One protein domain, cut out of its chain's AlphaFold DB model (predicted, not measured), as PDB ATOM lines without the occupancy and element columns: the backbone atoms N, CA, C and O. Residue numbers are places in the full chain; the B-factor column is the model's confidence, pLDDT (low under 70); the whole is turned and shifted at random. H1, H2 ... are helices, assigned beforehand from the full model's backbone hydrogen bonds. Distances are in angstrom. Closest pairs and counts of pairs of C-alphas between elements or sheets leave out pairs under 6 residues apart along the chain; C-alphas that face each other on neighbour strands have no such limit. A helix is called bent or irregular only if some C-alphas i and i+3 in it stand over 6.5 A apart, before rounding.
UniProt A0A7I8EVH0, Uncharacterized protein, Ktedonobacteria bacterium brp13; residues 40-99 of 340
ATOM      1  N   TRP A  40      -2.644  11.516 -12.900       60.62
ATOM      2  CA  TRP A  40      -3.266  10.187 -12.729       60.62
ATOM      3  C   TRP A  40      -2.534   9.277 -11.730       60.62
ATOM      4  O   TRP A  40      -3.108   8.314 -11.231       60.62
ATOM      5  N   SER A  41      -1.281   9.596 -11.428       63.34
ATOM      6  CA  SER A  41      -0.505   9.034 -10.331       63.34
ATOM      7  C   SER A  41      -0.158  10.226  -9.449       63.34
ATOM      8  O   SER A  41       0.554  11.114  -9.920       63.34
ATOM      9  N   PRO A  42      -0.703  10.328  -8.225       70.25
ATOM     10  CA  PRO A  42      -0.335  11.429  -7.367       70.25
ATOM     11  C   PRO A  42       1.114  11.180  -6.960       70.25
ATOM     12  O   PRO A  42       1.405  10.245  -6.216       70.25
ATOM     13  N   THR A  43       2.029  11.995  -7.474       75.06
ATOM     14  CA  THR A  43       3.457  11.969  -7.123       75.06
ATOM     15  C   THR A  43       3.665  12.006  -5.610       75.06
ATOM     16  O   THR A  43       4.601  11.401  -5.097       75.06
ATOM     17  N   THR A  44       2.725  12.608  -4.877       77.12
ATOM     18  CA  THR A  44       2.643  12.583  -3.411       77.12
ATOM     19  C   THR A  44       2.641  11.179  -2.809       77.12
ATOM     20  O   THR A  44       3.205  10.996  -1.738       77.12
ATOM     21  N   TRP A  45       2.064  10.176  -3.476       79.38
ATOM     22  CA  TRP A  45       2.111   8.789  -3.006       79.38
ATOM     23  C   TRP A  45       3.490   8.181  -3.213       79.38
ATOM     24  O   TRP A  45       3.952   7.455  -2.342       79.38
ATOM     25  N   GLY A  46       4.162   8.510  -4.321       85.00
ATOM     26  CA  GLY A  46       5.555   8.121  -4.543       85.00
ATOM     27  C   GLY A  46       6.452   8.649  -3.426       85.00
ATOM     28  O   GLY A  46       7.123   7.863  -2.766       85.00
ATOM     29  N   TYR A  47       6.351   9.948  -3.129       84.62
ATOM     30  CA  TYR A  47       7.091  10.568  -2.029       84.62
ATOM     31  C   TYR A  47       6.713   9.998  -0.658       84.62
ATOM     32  O   TYR A  47       7.596   9.746   0.150       84.62
ATOM     33  N   LEU A  48       5.425   9.750  -0.388       84.69
ATOM     34  CA  LEU A  48       4.990   9.098   0.854       84.69
ATOM     35  C   LEU A  48       5.655   7.724   1.000       84.69
ATOM     36  O   LEU A  48       6.217   7.433   2.052       84.69
ATOM     37  N   PHE A  49       5.601   6.884  -0.037       90.00
ATOM     38  CA  PHE A  49       6.201   5.552  -0.001       90.00
ATOM     39  C   PHE A  49       7.714   5.616   0.164       90.00
ATOM     40  O   PHE A  49       8.251   4.884   0.985       90.00
ATOM     41  N   GLU A  50       8.388   6.510  -0.556       89.81
ATOM     42  CA  GLU A  50       9.832   6.702  -0.456       89.81
ATOM     43  C   GLU A  50      10.254   7.180   0.940       89.81
ATOM     44  O   GLU A  50      11.212   6.658   1.510       89.81
ATOM     45  N   VAL A  51       9.502   8.113   1.531       89.25
ATOM     46  CA  VAL A  51       9.726   8.587   2.903       89.25
ATOM     47  C   VAL A  51       9.461   7.480   3.917       89.25
ATOM     48  O   VAL A  51      10.218   7.363   4.874       89.25
ATOM     49  N   ILE A  52       8.431   6.649   3.726       91.56
ATOM     50  CA  ILE A  52       8.129   5.523   4.625       91.56
ATOM     51  C   ILE A  52       9.223   4.454   4.545       91.56
ATOM     52  O   ILE A  52       9.675   3.973   5.585       91.56
ATOM     53  N   THR A  53       9.680   4.087   3.345       95.19
ATOM     54  CA  THR A  53      10.712   3.050   3.175       95.19
ATOM     55  C   THR A  53      12.075   3.506   3.684       95.19
ATOM     56  O   THR A  53      12.805   2.704   4.264       95.19
ATOM     57  N   HIS A  54      12.398   4.794   3.549       94.00
ATOM     58  CA  HIS A  54      13.658   5.374   4.024       94.00
ATOM     59  C   HIS A  54      13.530   6.099   5.370       94.00
ATOM     60  O   HIS A  54      14.470   6.779   5.789       94.00
ATOM     61  N   TRP A  55      12.405   5.938   6.080       91.12
ATOM     62  CA  TRP A  55      12.117   6.692   7.302       91.12
ATOM     63  C   TRP A  55      13.220   6.537   8.344       91.12
ATOM     64  O   TRP A  55      13.675   7.526   8.904       91.12
ATOM     65  N   HIS A  56      13.721   5.314   8.551       91.50
ATOM     66  CA  HIS A  56      14.795   5.062   9.513       91.50
ATOM     67  C   HIS A  56      16.085   5.825   9.185       91.50
ATOM     68  O   HIS A  56      16.698   6.403  10.082       91.50
ATOM     69  N   ALA A  57      16.483   5.872   7.911       92.38
ATOM     70  CA  ALA A  57      17.690   6.577   7.484       92.38
ATOM     71  C   ALA A  57      17.532   8.101   7.597       92.38
ATOM     72  O   ALA A  57      18.462   8.809   7.984       92.38
ATOM     73  N   ILE A  58      16.339   8.602   7.279       89.19
ATOM     74  CA  ILE A  58      16.013  10.025   7.306       89.19
ATOM     75  C   ILE A  58      15.866  10.525   8.755       89.19
ATOM     76  O   ILE A  58      16.450  11.549   9.116       89.19
ATOM     77  N   ALA A  59      15.160   9.775   9.604       91.38
ATOM     78  CA  ALA A  59      14.967  10.088  11.020       91.38
ATOM     79  C   ALA A  59      16.301  10.131  11.779       91.38
ATOM     80  O   ALA A  59      16.504  11.011  12.614       91.38
ATOM     81  N   ALA A  60      17.242   9.243  11.439       93.31
ATOM     82  CA  ALA A  60      18.582   9.249  12.021       93.31
ATOM     83  C   ALA A  60      19.403  10.499  11.652       93.31
ATOM     84  O   ALA A  60      20.250  10.923  12.432       93.31
ATOM     85  N   ARG A  61      19.168  11.099  10.474       93.56
ATOM     86  CA  ARG A  61      19.932  12.264   9.988       93.56
ATOM     87  C   ARG A  61      19.350  13.607  10.417       93.56
ATOM     88  O   ARG A  61      20.112  14.532  10.667       93.56
ATOM     89  N   GLN A  62      18.026  13.735  10.449       89.44
ATOM     90  CA  GLN A  62      17.350  15.025  10.660       89.44
ATOM     91  C   GLN A  62      16.635  15.136  12.016       89.44
ATOM     92  O   GLN A  62      16.148  16.210  12.367       89.44
ATOM     93  N   GLY A  63      16.588  14.056  12.803       88.38
ATOM     94  CA  GLY A  63      15.973  14.056  14.129       88.38
ATOM     95  C   GLY A  63      14.467  14.345  14.102       88.38
ATOM     96  O   GLY A  63      13.763  14.039  13.140       88.38
ATOM     97  N   THR A  64      13.953  14.943  15.180       90.62
ATOM     98  CA  THR A  64      12.518  15.224  15.377       90.62
ATOM     99  C   THR A  64      11.970  16.352  14.495       90.62
ATOM    100  O   THR A  64      10.752  16.508  14.401       90.62
ATOM    101  N   ALA A  65      12.828  17.107  13.800       90.81
ATOM    102  CA  ALA A  65      12.428  18.259  12.986       90.81
ATOM    103  C   ALA A  65      11.533  17.893  11.783       90.81
ATOM    104  O   ALA A  65      10.751  18.721  11.318       90.81
ATOM    105  N   LEU A  66      11.589  16.646  11.302       90.25
ATOM    106  CA  LEU A  66      10.750  16.157  10.198       90.25
ATOM    107  C   LEU A  66       9.351  15.703  10.610       90.25
ATOM    108  O   LEU A  66       8.472  15.551   9.760       90.25
ATOM    109  N   LEU A  67       9.135  15.474  11.901       89.19
ATOM    110  CA  LEU A  67       7.884  14.946  12.429       89.19
ATOM    111  C   LEU A  67       6.651  15.802  12.060       89.19
ATOM    112  O   LEU A  67       5.659  15.214  11.618       89.19
ATOM    113  N   PRO A  68       6.672  17.153  12.131       92.50
ATOM    114  CA  PRO A  68       5.526  17.958  11.703       92.50
ATOM    115  C   PRO A  68       5.264  17.866  10.194       92.50
ATOM    116  O   PRO A  68       4.109  17.754   9.787       92.50
ATOM    117  N   ALA A  69       6.308  17.862   9.360       87.94
ATOM    118  CA  ALA A  69       6.151  17.748   7.910       87.94
ATOM    119  C   ALA A  69       5.542  16.391   7.524       87.94
ATOM    120  O   ALA A  69       4.623  16.320   6.706       87.94
ATOM    121  N   PHE A  70       5.995  15.320   8.183       87.69
ATOM    122  CA  PHE A  70       5.435  13.984   8.022       87.69
ATOM    123  C   PHE A  70       3.965  13.913   8.461       87.69
ATOM    124  O   PHE A  70       3.144  13.355   7.738       87.69
ATOM    125  N   LEU A  71       3.600  14.527   9.594       90.12
ATOM    126  CA  LEU A  71       2.207  14.594  10.056       90.12
ATOM    127  C   LEU A  71       1.295  15.328   9.070       90.12
ATOM    128  O   LEU A  71       0.187  14.864   8.807       90.12
ATOM    129  N   VAL A  72       1.752  16.448   8.503       88.94
ATOM    130  CA  VAL A  72       0.997  17.184   7.475       88.94
ATOM    131  C   VAL A  72       0.792  16.310   6.239       88.94
ATOM    132  O   VAL A  72      -0.325  16.212   5.728       88.94
ATOM    133  N   LEU A  73       1.842  15.624   5.792       86.38
ATOM    134  CA  LEU A  73       1.792  14.749   4.624       86.38
ATOM    135  C   LEU A  73       0.889  13.521   4.863       86.38
ATOM    136  O   LEU A  73       0.120  13.129   3.982       86.38
ATOM    137  N   LEU A  74       0.895  12.967   6.079       86.56
ATOM    138  CA  LEU A  74      -0.014  11.905   6.510       86.56
ATOM    139  C   LEU A  74      -1.474  12.386   6.554       86.56
ATOM    140  O   LEU A  74      -2.369  11.712   6.052       86.56
ATOM    141  N   ALA A  75      -1.732  13.572   7.109       86.25
ATOM    142  CA  ALA A  75      -3.071  14.154   7.122       86.25
ATOM    143  C   ALA A  75      -3.592  14.384   5.693       86.25
ATOM    144  O   ALA A  75      -4.743  14.064   5.383       86.25
ATOM    145  N   GLN A  76      -2.732  14.872   4.795       86.75
ATOM    146  CA  GLN A  76      -3.061  15.070   3.387       86.75
ATOM    147  C   GLN A  76      -3.382  13.747   2.674       86.75
ATOM    148  O   GLN A  76      -4.335  13.696   1.891       86.75
ATOM    149  N   SER A  77      -2.646  12.667   2.958       85.12
ATOM    150  CA  SER A  77      -2.913  11.352   2.359       85.12
ATOM    151  C   SER A  77      -4.249  10.767   2.833       85.12
ATOM    152  O   SER A  77      -5.030  10.288   2.010       85.12
ATOM    153  N   ILE A  78      -4.579  10.899   4.124       86.06
ATOM    154  CA  ILE A  78      -5.867  10.466   4.689       86.06
ATOM    155  C   ILE A  78      -7.030  11.240   4.059       86.06
ATOM    156  O   ILE A  78      -8.013  10.635   3.623       86.06
ATOM    157  N   LEU A  79      -6.921  12.570   3.966       83.25
ATOM    158  CA  LEU A  79      -7.945  13.401   3.324       83.25
ATOM    159  C   LEU A  79      -8.151  12.999   1.864       83.25
ATOM    160  O   LEU A  79      -9.293  12.875   1.415       83.25
ATOM    161  N   LEU A  80      -7.068  12.719   1.140       83.19
ATOM    162  CA  LEU A  80      -7.141  12.264  -0.242       83.19
ATOM    163  C   LEU A  80      -7.845  10.903  -0.355       83.19
ATOM    164  O   LEU A  80      -8.766  10.766  -1.159       83.19
ATOM    165  N   ILE A  81      -7.483   9.919   0.475       83.75
ATOM    166  CA  ILE A  81      -8.156   8.608   0.522       83.75
ATOM    167  C   ILE A  81      -9.649   8.779   0.821       83.75
ATOM    168  O   ILE A  81     -10.487   8.180   0.146       83.75
ATOM    169  N   SER A  82     -10.000   9.639   1.781       84.25
ATOM    170  CA  SER A  82     -11.398   9.915   2.126       84.25
ATOM    171  C   SER A  82     -12.184  10.490   0.940       84.25
ATOM    172  O   SER A  82     -13.306  10.054   0.674       84.25
ATOM    173  N   ALA A  83     -11.574  11.393   0.164       81.62
ATOM    174  CA  ALA A  83     -12.181  11.965  -1.034       81.62
ATOM    175  C   ALA A  83     -12.421  10.898  -2.112       81.62
ATOM    176  O   ALA A  83     -13.504  10.850  -2.699       81.62
ATOM    177  N   TRP A  84     -11.459   9.993  -2.324       83.50
ATOM    178  CA  TRP A  84     -11.611   8.861  -3.243       83.50
ATOM    179  C   TRP A  84     -12.721   7.901  -2.811       83.50
ATOM    180  O   TRP A  84     -13.540   7.504  -3.639       83.50
ATOM    181  N   ILE A  85     -12.803   7.565  -1.522       86.06
ATOM    182  CA  ILE A  85     -13.872   6.710  -0.985       86.06
ATOM    183  C   ILE A  85     -15.241   7.367  -1.199       86.06
ATOM    184  O   ILE A  85     -16.162   6.720  -1.701       86.06
ATOM    185  N   LEU A  86     -15.383   8.657  -0.879       82.88
ATOM    186  CA  LEU A  86     -16.627   9.400  -1.102       82.88
ATOM    187  C   LEU A  86     -17.013   9.446  -2.585       82.88
ATOM    188  O   LEU A  86     -18.189   9.281  -2.918       82.88
ATOM    189  N   LEU A  87     -16.034   9.613  -3.474       83.00
ATOM    190  CA  LEU A  87     -16.236   9.579  -4.920       83.00
ATOM    191  C   LEU A  87     -16.727   8.201  -5.389       83.00
ATOM    192  O   LEU A  87     -17.712   8.126  -6.123       83.00
ATOM    193  N   ILE A  88     -16.122   7.109  -4.912       85.88
ATOM    194  CA  ILE A  88     -16.565   5.736  -5.211       85.88
ATOM    195  C   ILE A  88     -17.990   5.499  -4.700       85.88
ATOM    196  O   ILE A  88     -18.821   4.967  -5.438       85.88
ATOM    197  N   ILE A  89     -18.310   5.926  -3.474       87.44
ATOM    198  CA  ILE A  89     -19.660   5.807  -2.901       87.44
ATOM    199  C   ILE A  89     -20.677   6.586  -3.740       87.44
ATOM    200  O   ILE A  89     -21.767   6.077  -4.014       87.44
ATOM    201  N   LEU A  90     -20.341   7.803  -4.175       84.31
ATOM    202  CA  LEU A  90     -21.204   8.610  -5.038       84.31
ATOM    203  C   LEU A  90     -21.437   7.941  -6.390       84.31
ATOM    204  O   LEU A  90     -22.588   7.843  -6.811       84.31
ATOM    205  N   ILE A  91     -20.379   7.444  -7.037       86.81
ATOM    206  CA  ILE A  91     -20.478   6.698  -8.297       86.81
ATOM    207  C   ILE A  91     -21.359   5.464  -8.102       86.81
ATOM    208  O   ILE A  91     -22.292   5.254  -8.871       86.81
ATOM    209  N   TYR A  92     -21.128   4.678  -7.049       90.31
ATOM    210  CA  TYR A  92     -21.922   3.489  -6.745       90.31
ATOM    211  C   TYR A  92     -23.399   3.826  -6.529       90.31
ATOM    212  O   TYR A  92     -24.283   3.172  -7.084       90.31
ATOM    213  N   ARG A  93     -23.689   4.881  -5.757       87.94
ATOM    214  CA  ARG A  93     -25.060   5.341  -5.510       87.94
ATOM    215  C   ARG A  93     -25.725   5.815  -6.795       87.94
ATOM    216  O   ARG A  93     -26.905   5.542  -7.008       87.94
ATOM    217  N   GLU A  94     -24.973   6.500  -7.648       84.69
ATOM    218  CA  GLU A  94     -25.471   6.997  -8.919       84.69
ATOM    219  C   GLU A  94     -25.766   5.848  -9.881       84.69
ATOM    220  O   GLU A  94     -26.890   5.767 -10.365       84.69
ATOM    221  N   VAL A  95     -24.840   4.899 -10.049       86.12
ATOM    222  CA  VAL A  95     -25.032   3.671 -10.838       86.12
ATOM    223  C   VAL A  95     -26.230   2.878 -10.328       86.12
ATOM    224  O   VAL A  95     -27.065   2.452 -11.121       86.12
ATOM    225  N   ARG A  96     -26.379   2.738  -9.006       86.94
ATOM    226  CA  ARG A  96     -27.526   2.052  -8.400       86.94
ATOM    227  C   ARG A  96     -28.846   2.783  -8.650       86.94
ATOM    228  O   ARG A  96     -29.866   2.127  -8.812       86.94
ATOM    229  N   SER A  97     -28.839   4.117  -8.687       83.12
ATOM    230  CA  SER A  97     -30.035   4.913  -8.998       83.12
ATOM    231  C   SER A  97     -30.337   5.012 -10.497       83.12
ATOM    232  O   SER A  97     -31.486   5.221 -10.877       83.12
ATOM    233  N   ALA A  98     -29.307   4.875 -11.333       77.88
ATOM    234  CA  ALA A  98     -29.389   4.925 -12.783       77.88
ATOM    235  C   ALA A  98     -29.707   3.562 -13.393       77.88
ATOM    236  O   ALA A  98     -30.187   3.542 -14.520       77.88
ATOM    237  N   LEU A  99     -29.474   2.454 -12.670       79.75
ATOM    238  CA  LEU A  99     -30.027   1.142 -12.992       79.75
ATOM    239  C   LEU A  99     -31.551   1.285 -12.937       79.75
ATOM    240  O   LEU A  99     -32.138   1.294 -11.852       79.75
TER     241      LEU A  99
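This is residues 40 to 99 of the 340 residues of an uncharacterized protein of Ktedonobacteria bacterium brp13 (UniProt A0A7I8EVH0). A long, kinked helix, H2, makes the length of a rod in the shape of a J, with the short helix H1 before it in the short limb. Past the sharp turn near residue 64, H2 folds back past H1 and goes on well beyond it, and residues 81 to 99 stick out as a free arm. The printed part has 60 residues with two named helices, H1 then H2, and no named strand; the class is all helix. It is extended, with a radius of gyration of the C-alphas of 16.8 A, and spans 56 by 19 by 14 A.

H1, residues 43 to 53, is joined by a tight link of one residue to H2, residues 55 to 98. H2 has a kink of 135 degrees near residue 64. It is irregular there: C-alphas 61 and 64 are 9.6 A apart, and its line is a rough one. H1 and H2 only just touch, with 3 pairs of C-alphas within 8 A; the closest C-alphas are those of Leu 48 and Leu 73, 7.5 A apart. H2 touches H1 with residues 58 to 77 alone. Their lines stand at a steep tilt of 47 degrees, opposite ways. Every O i to N i+4 pair is within hydrogen-bond range in H1, and 34 of 40 are in H2.

H1 begins at C-alpha 43 (3.457, 11.969, -7.123) and measures 15.4 A from first to last C-alpha. H2 begins at C-alpha 55 (12.117, 6.692, 7.302) and ends at C-alpha 98 (-29.389, 4.925, -12.783), 46.1 A away.

The two C-alphas farthest apart are those of Arg 61 and Leu 99, 56.1 A. Residues 60 to 65, which belong to H2, stand free, as do residues 81 to 99. The printed part has no cut. Its mean pLDDT is 85.8, and residues 40 to 41 are under 70.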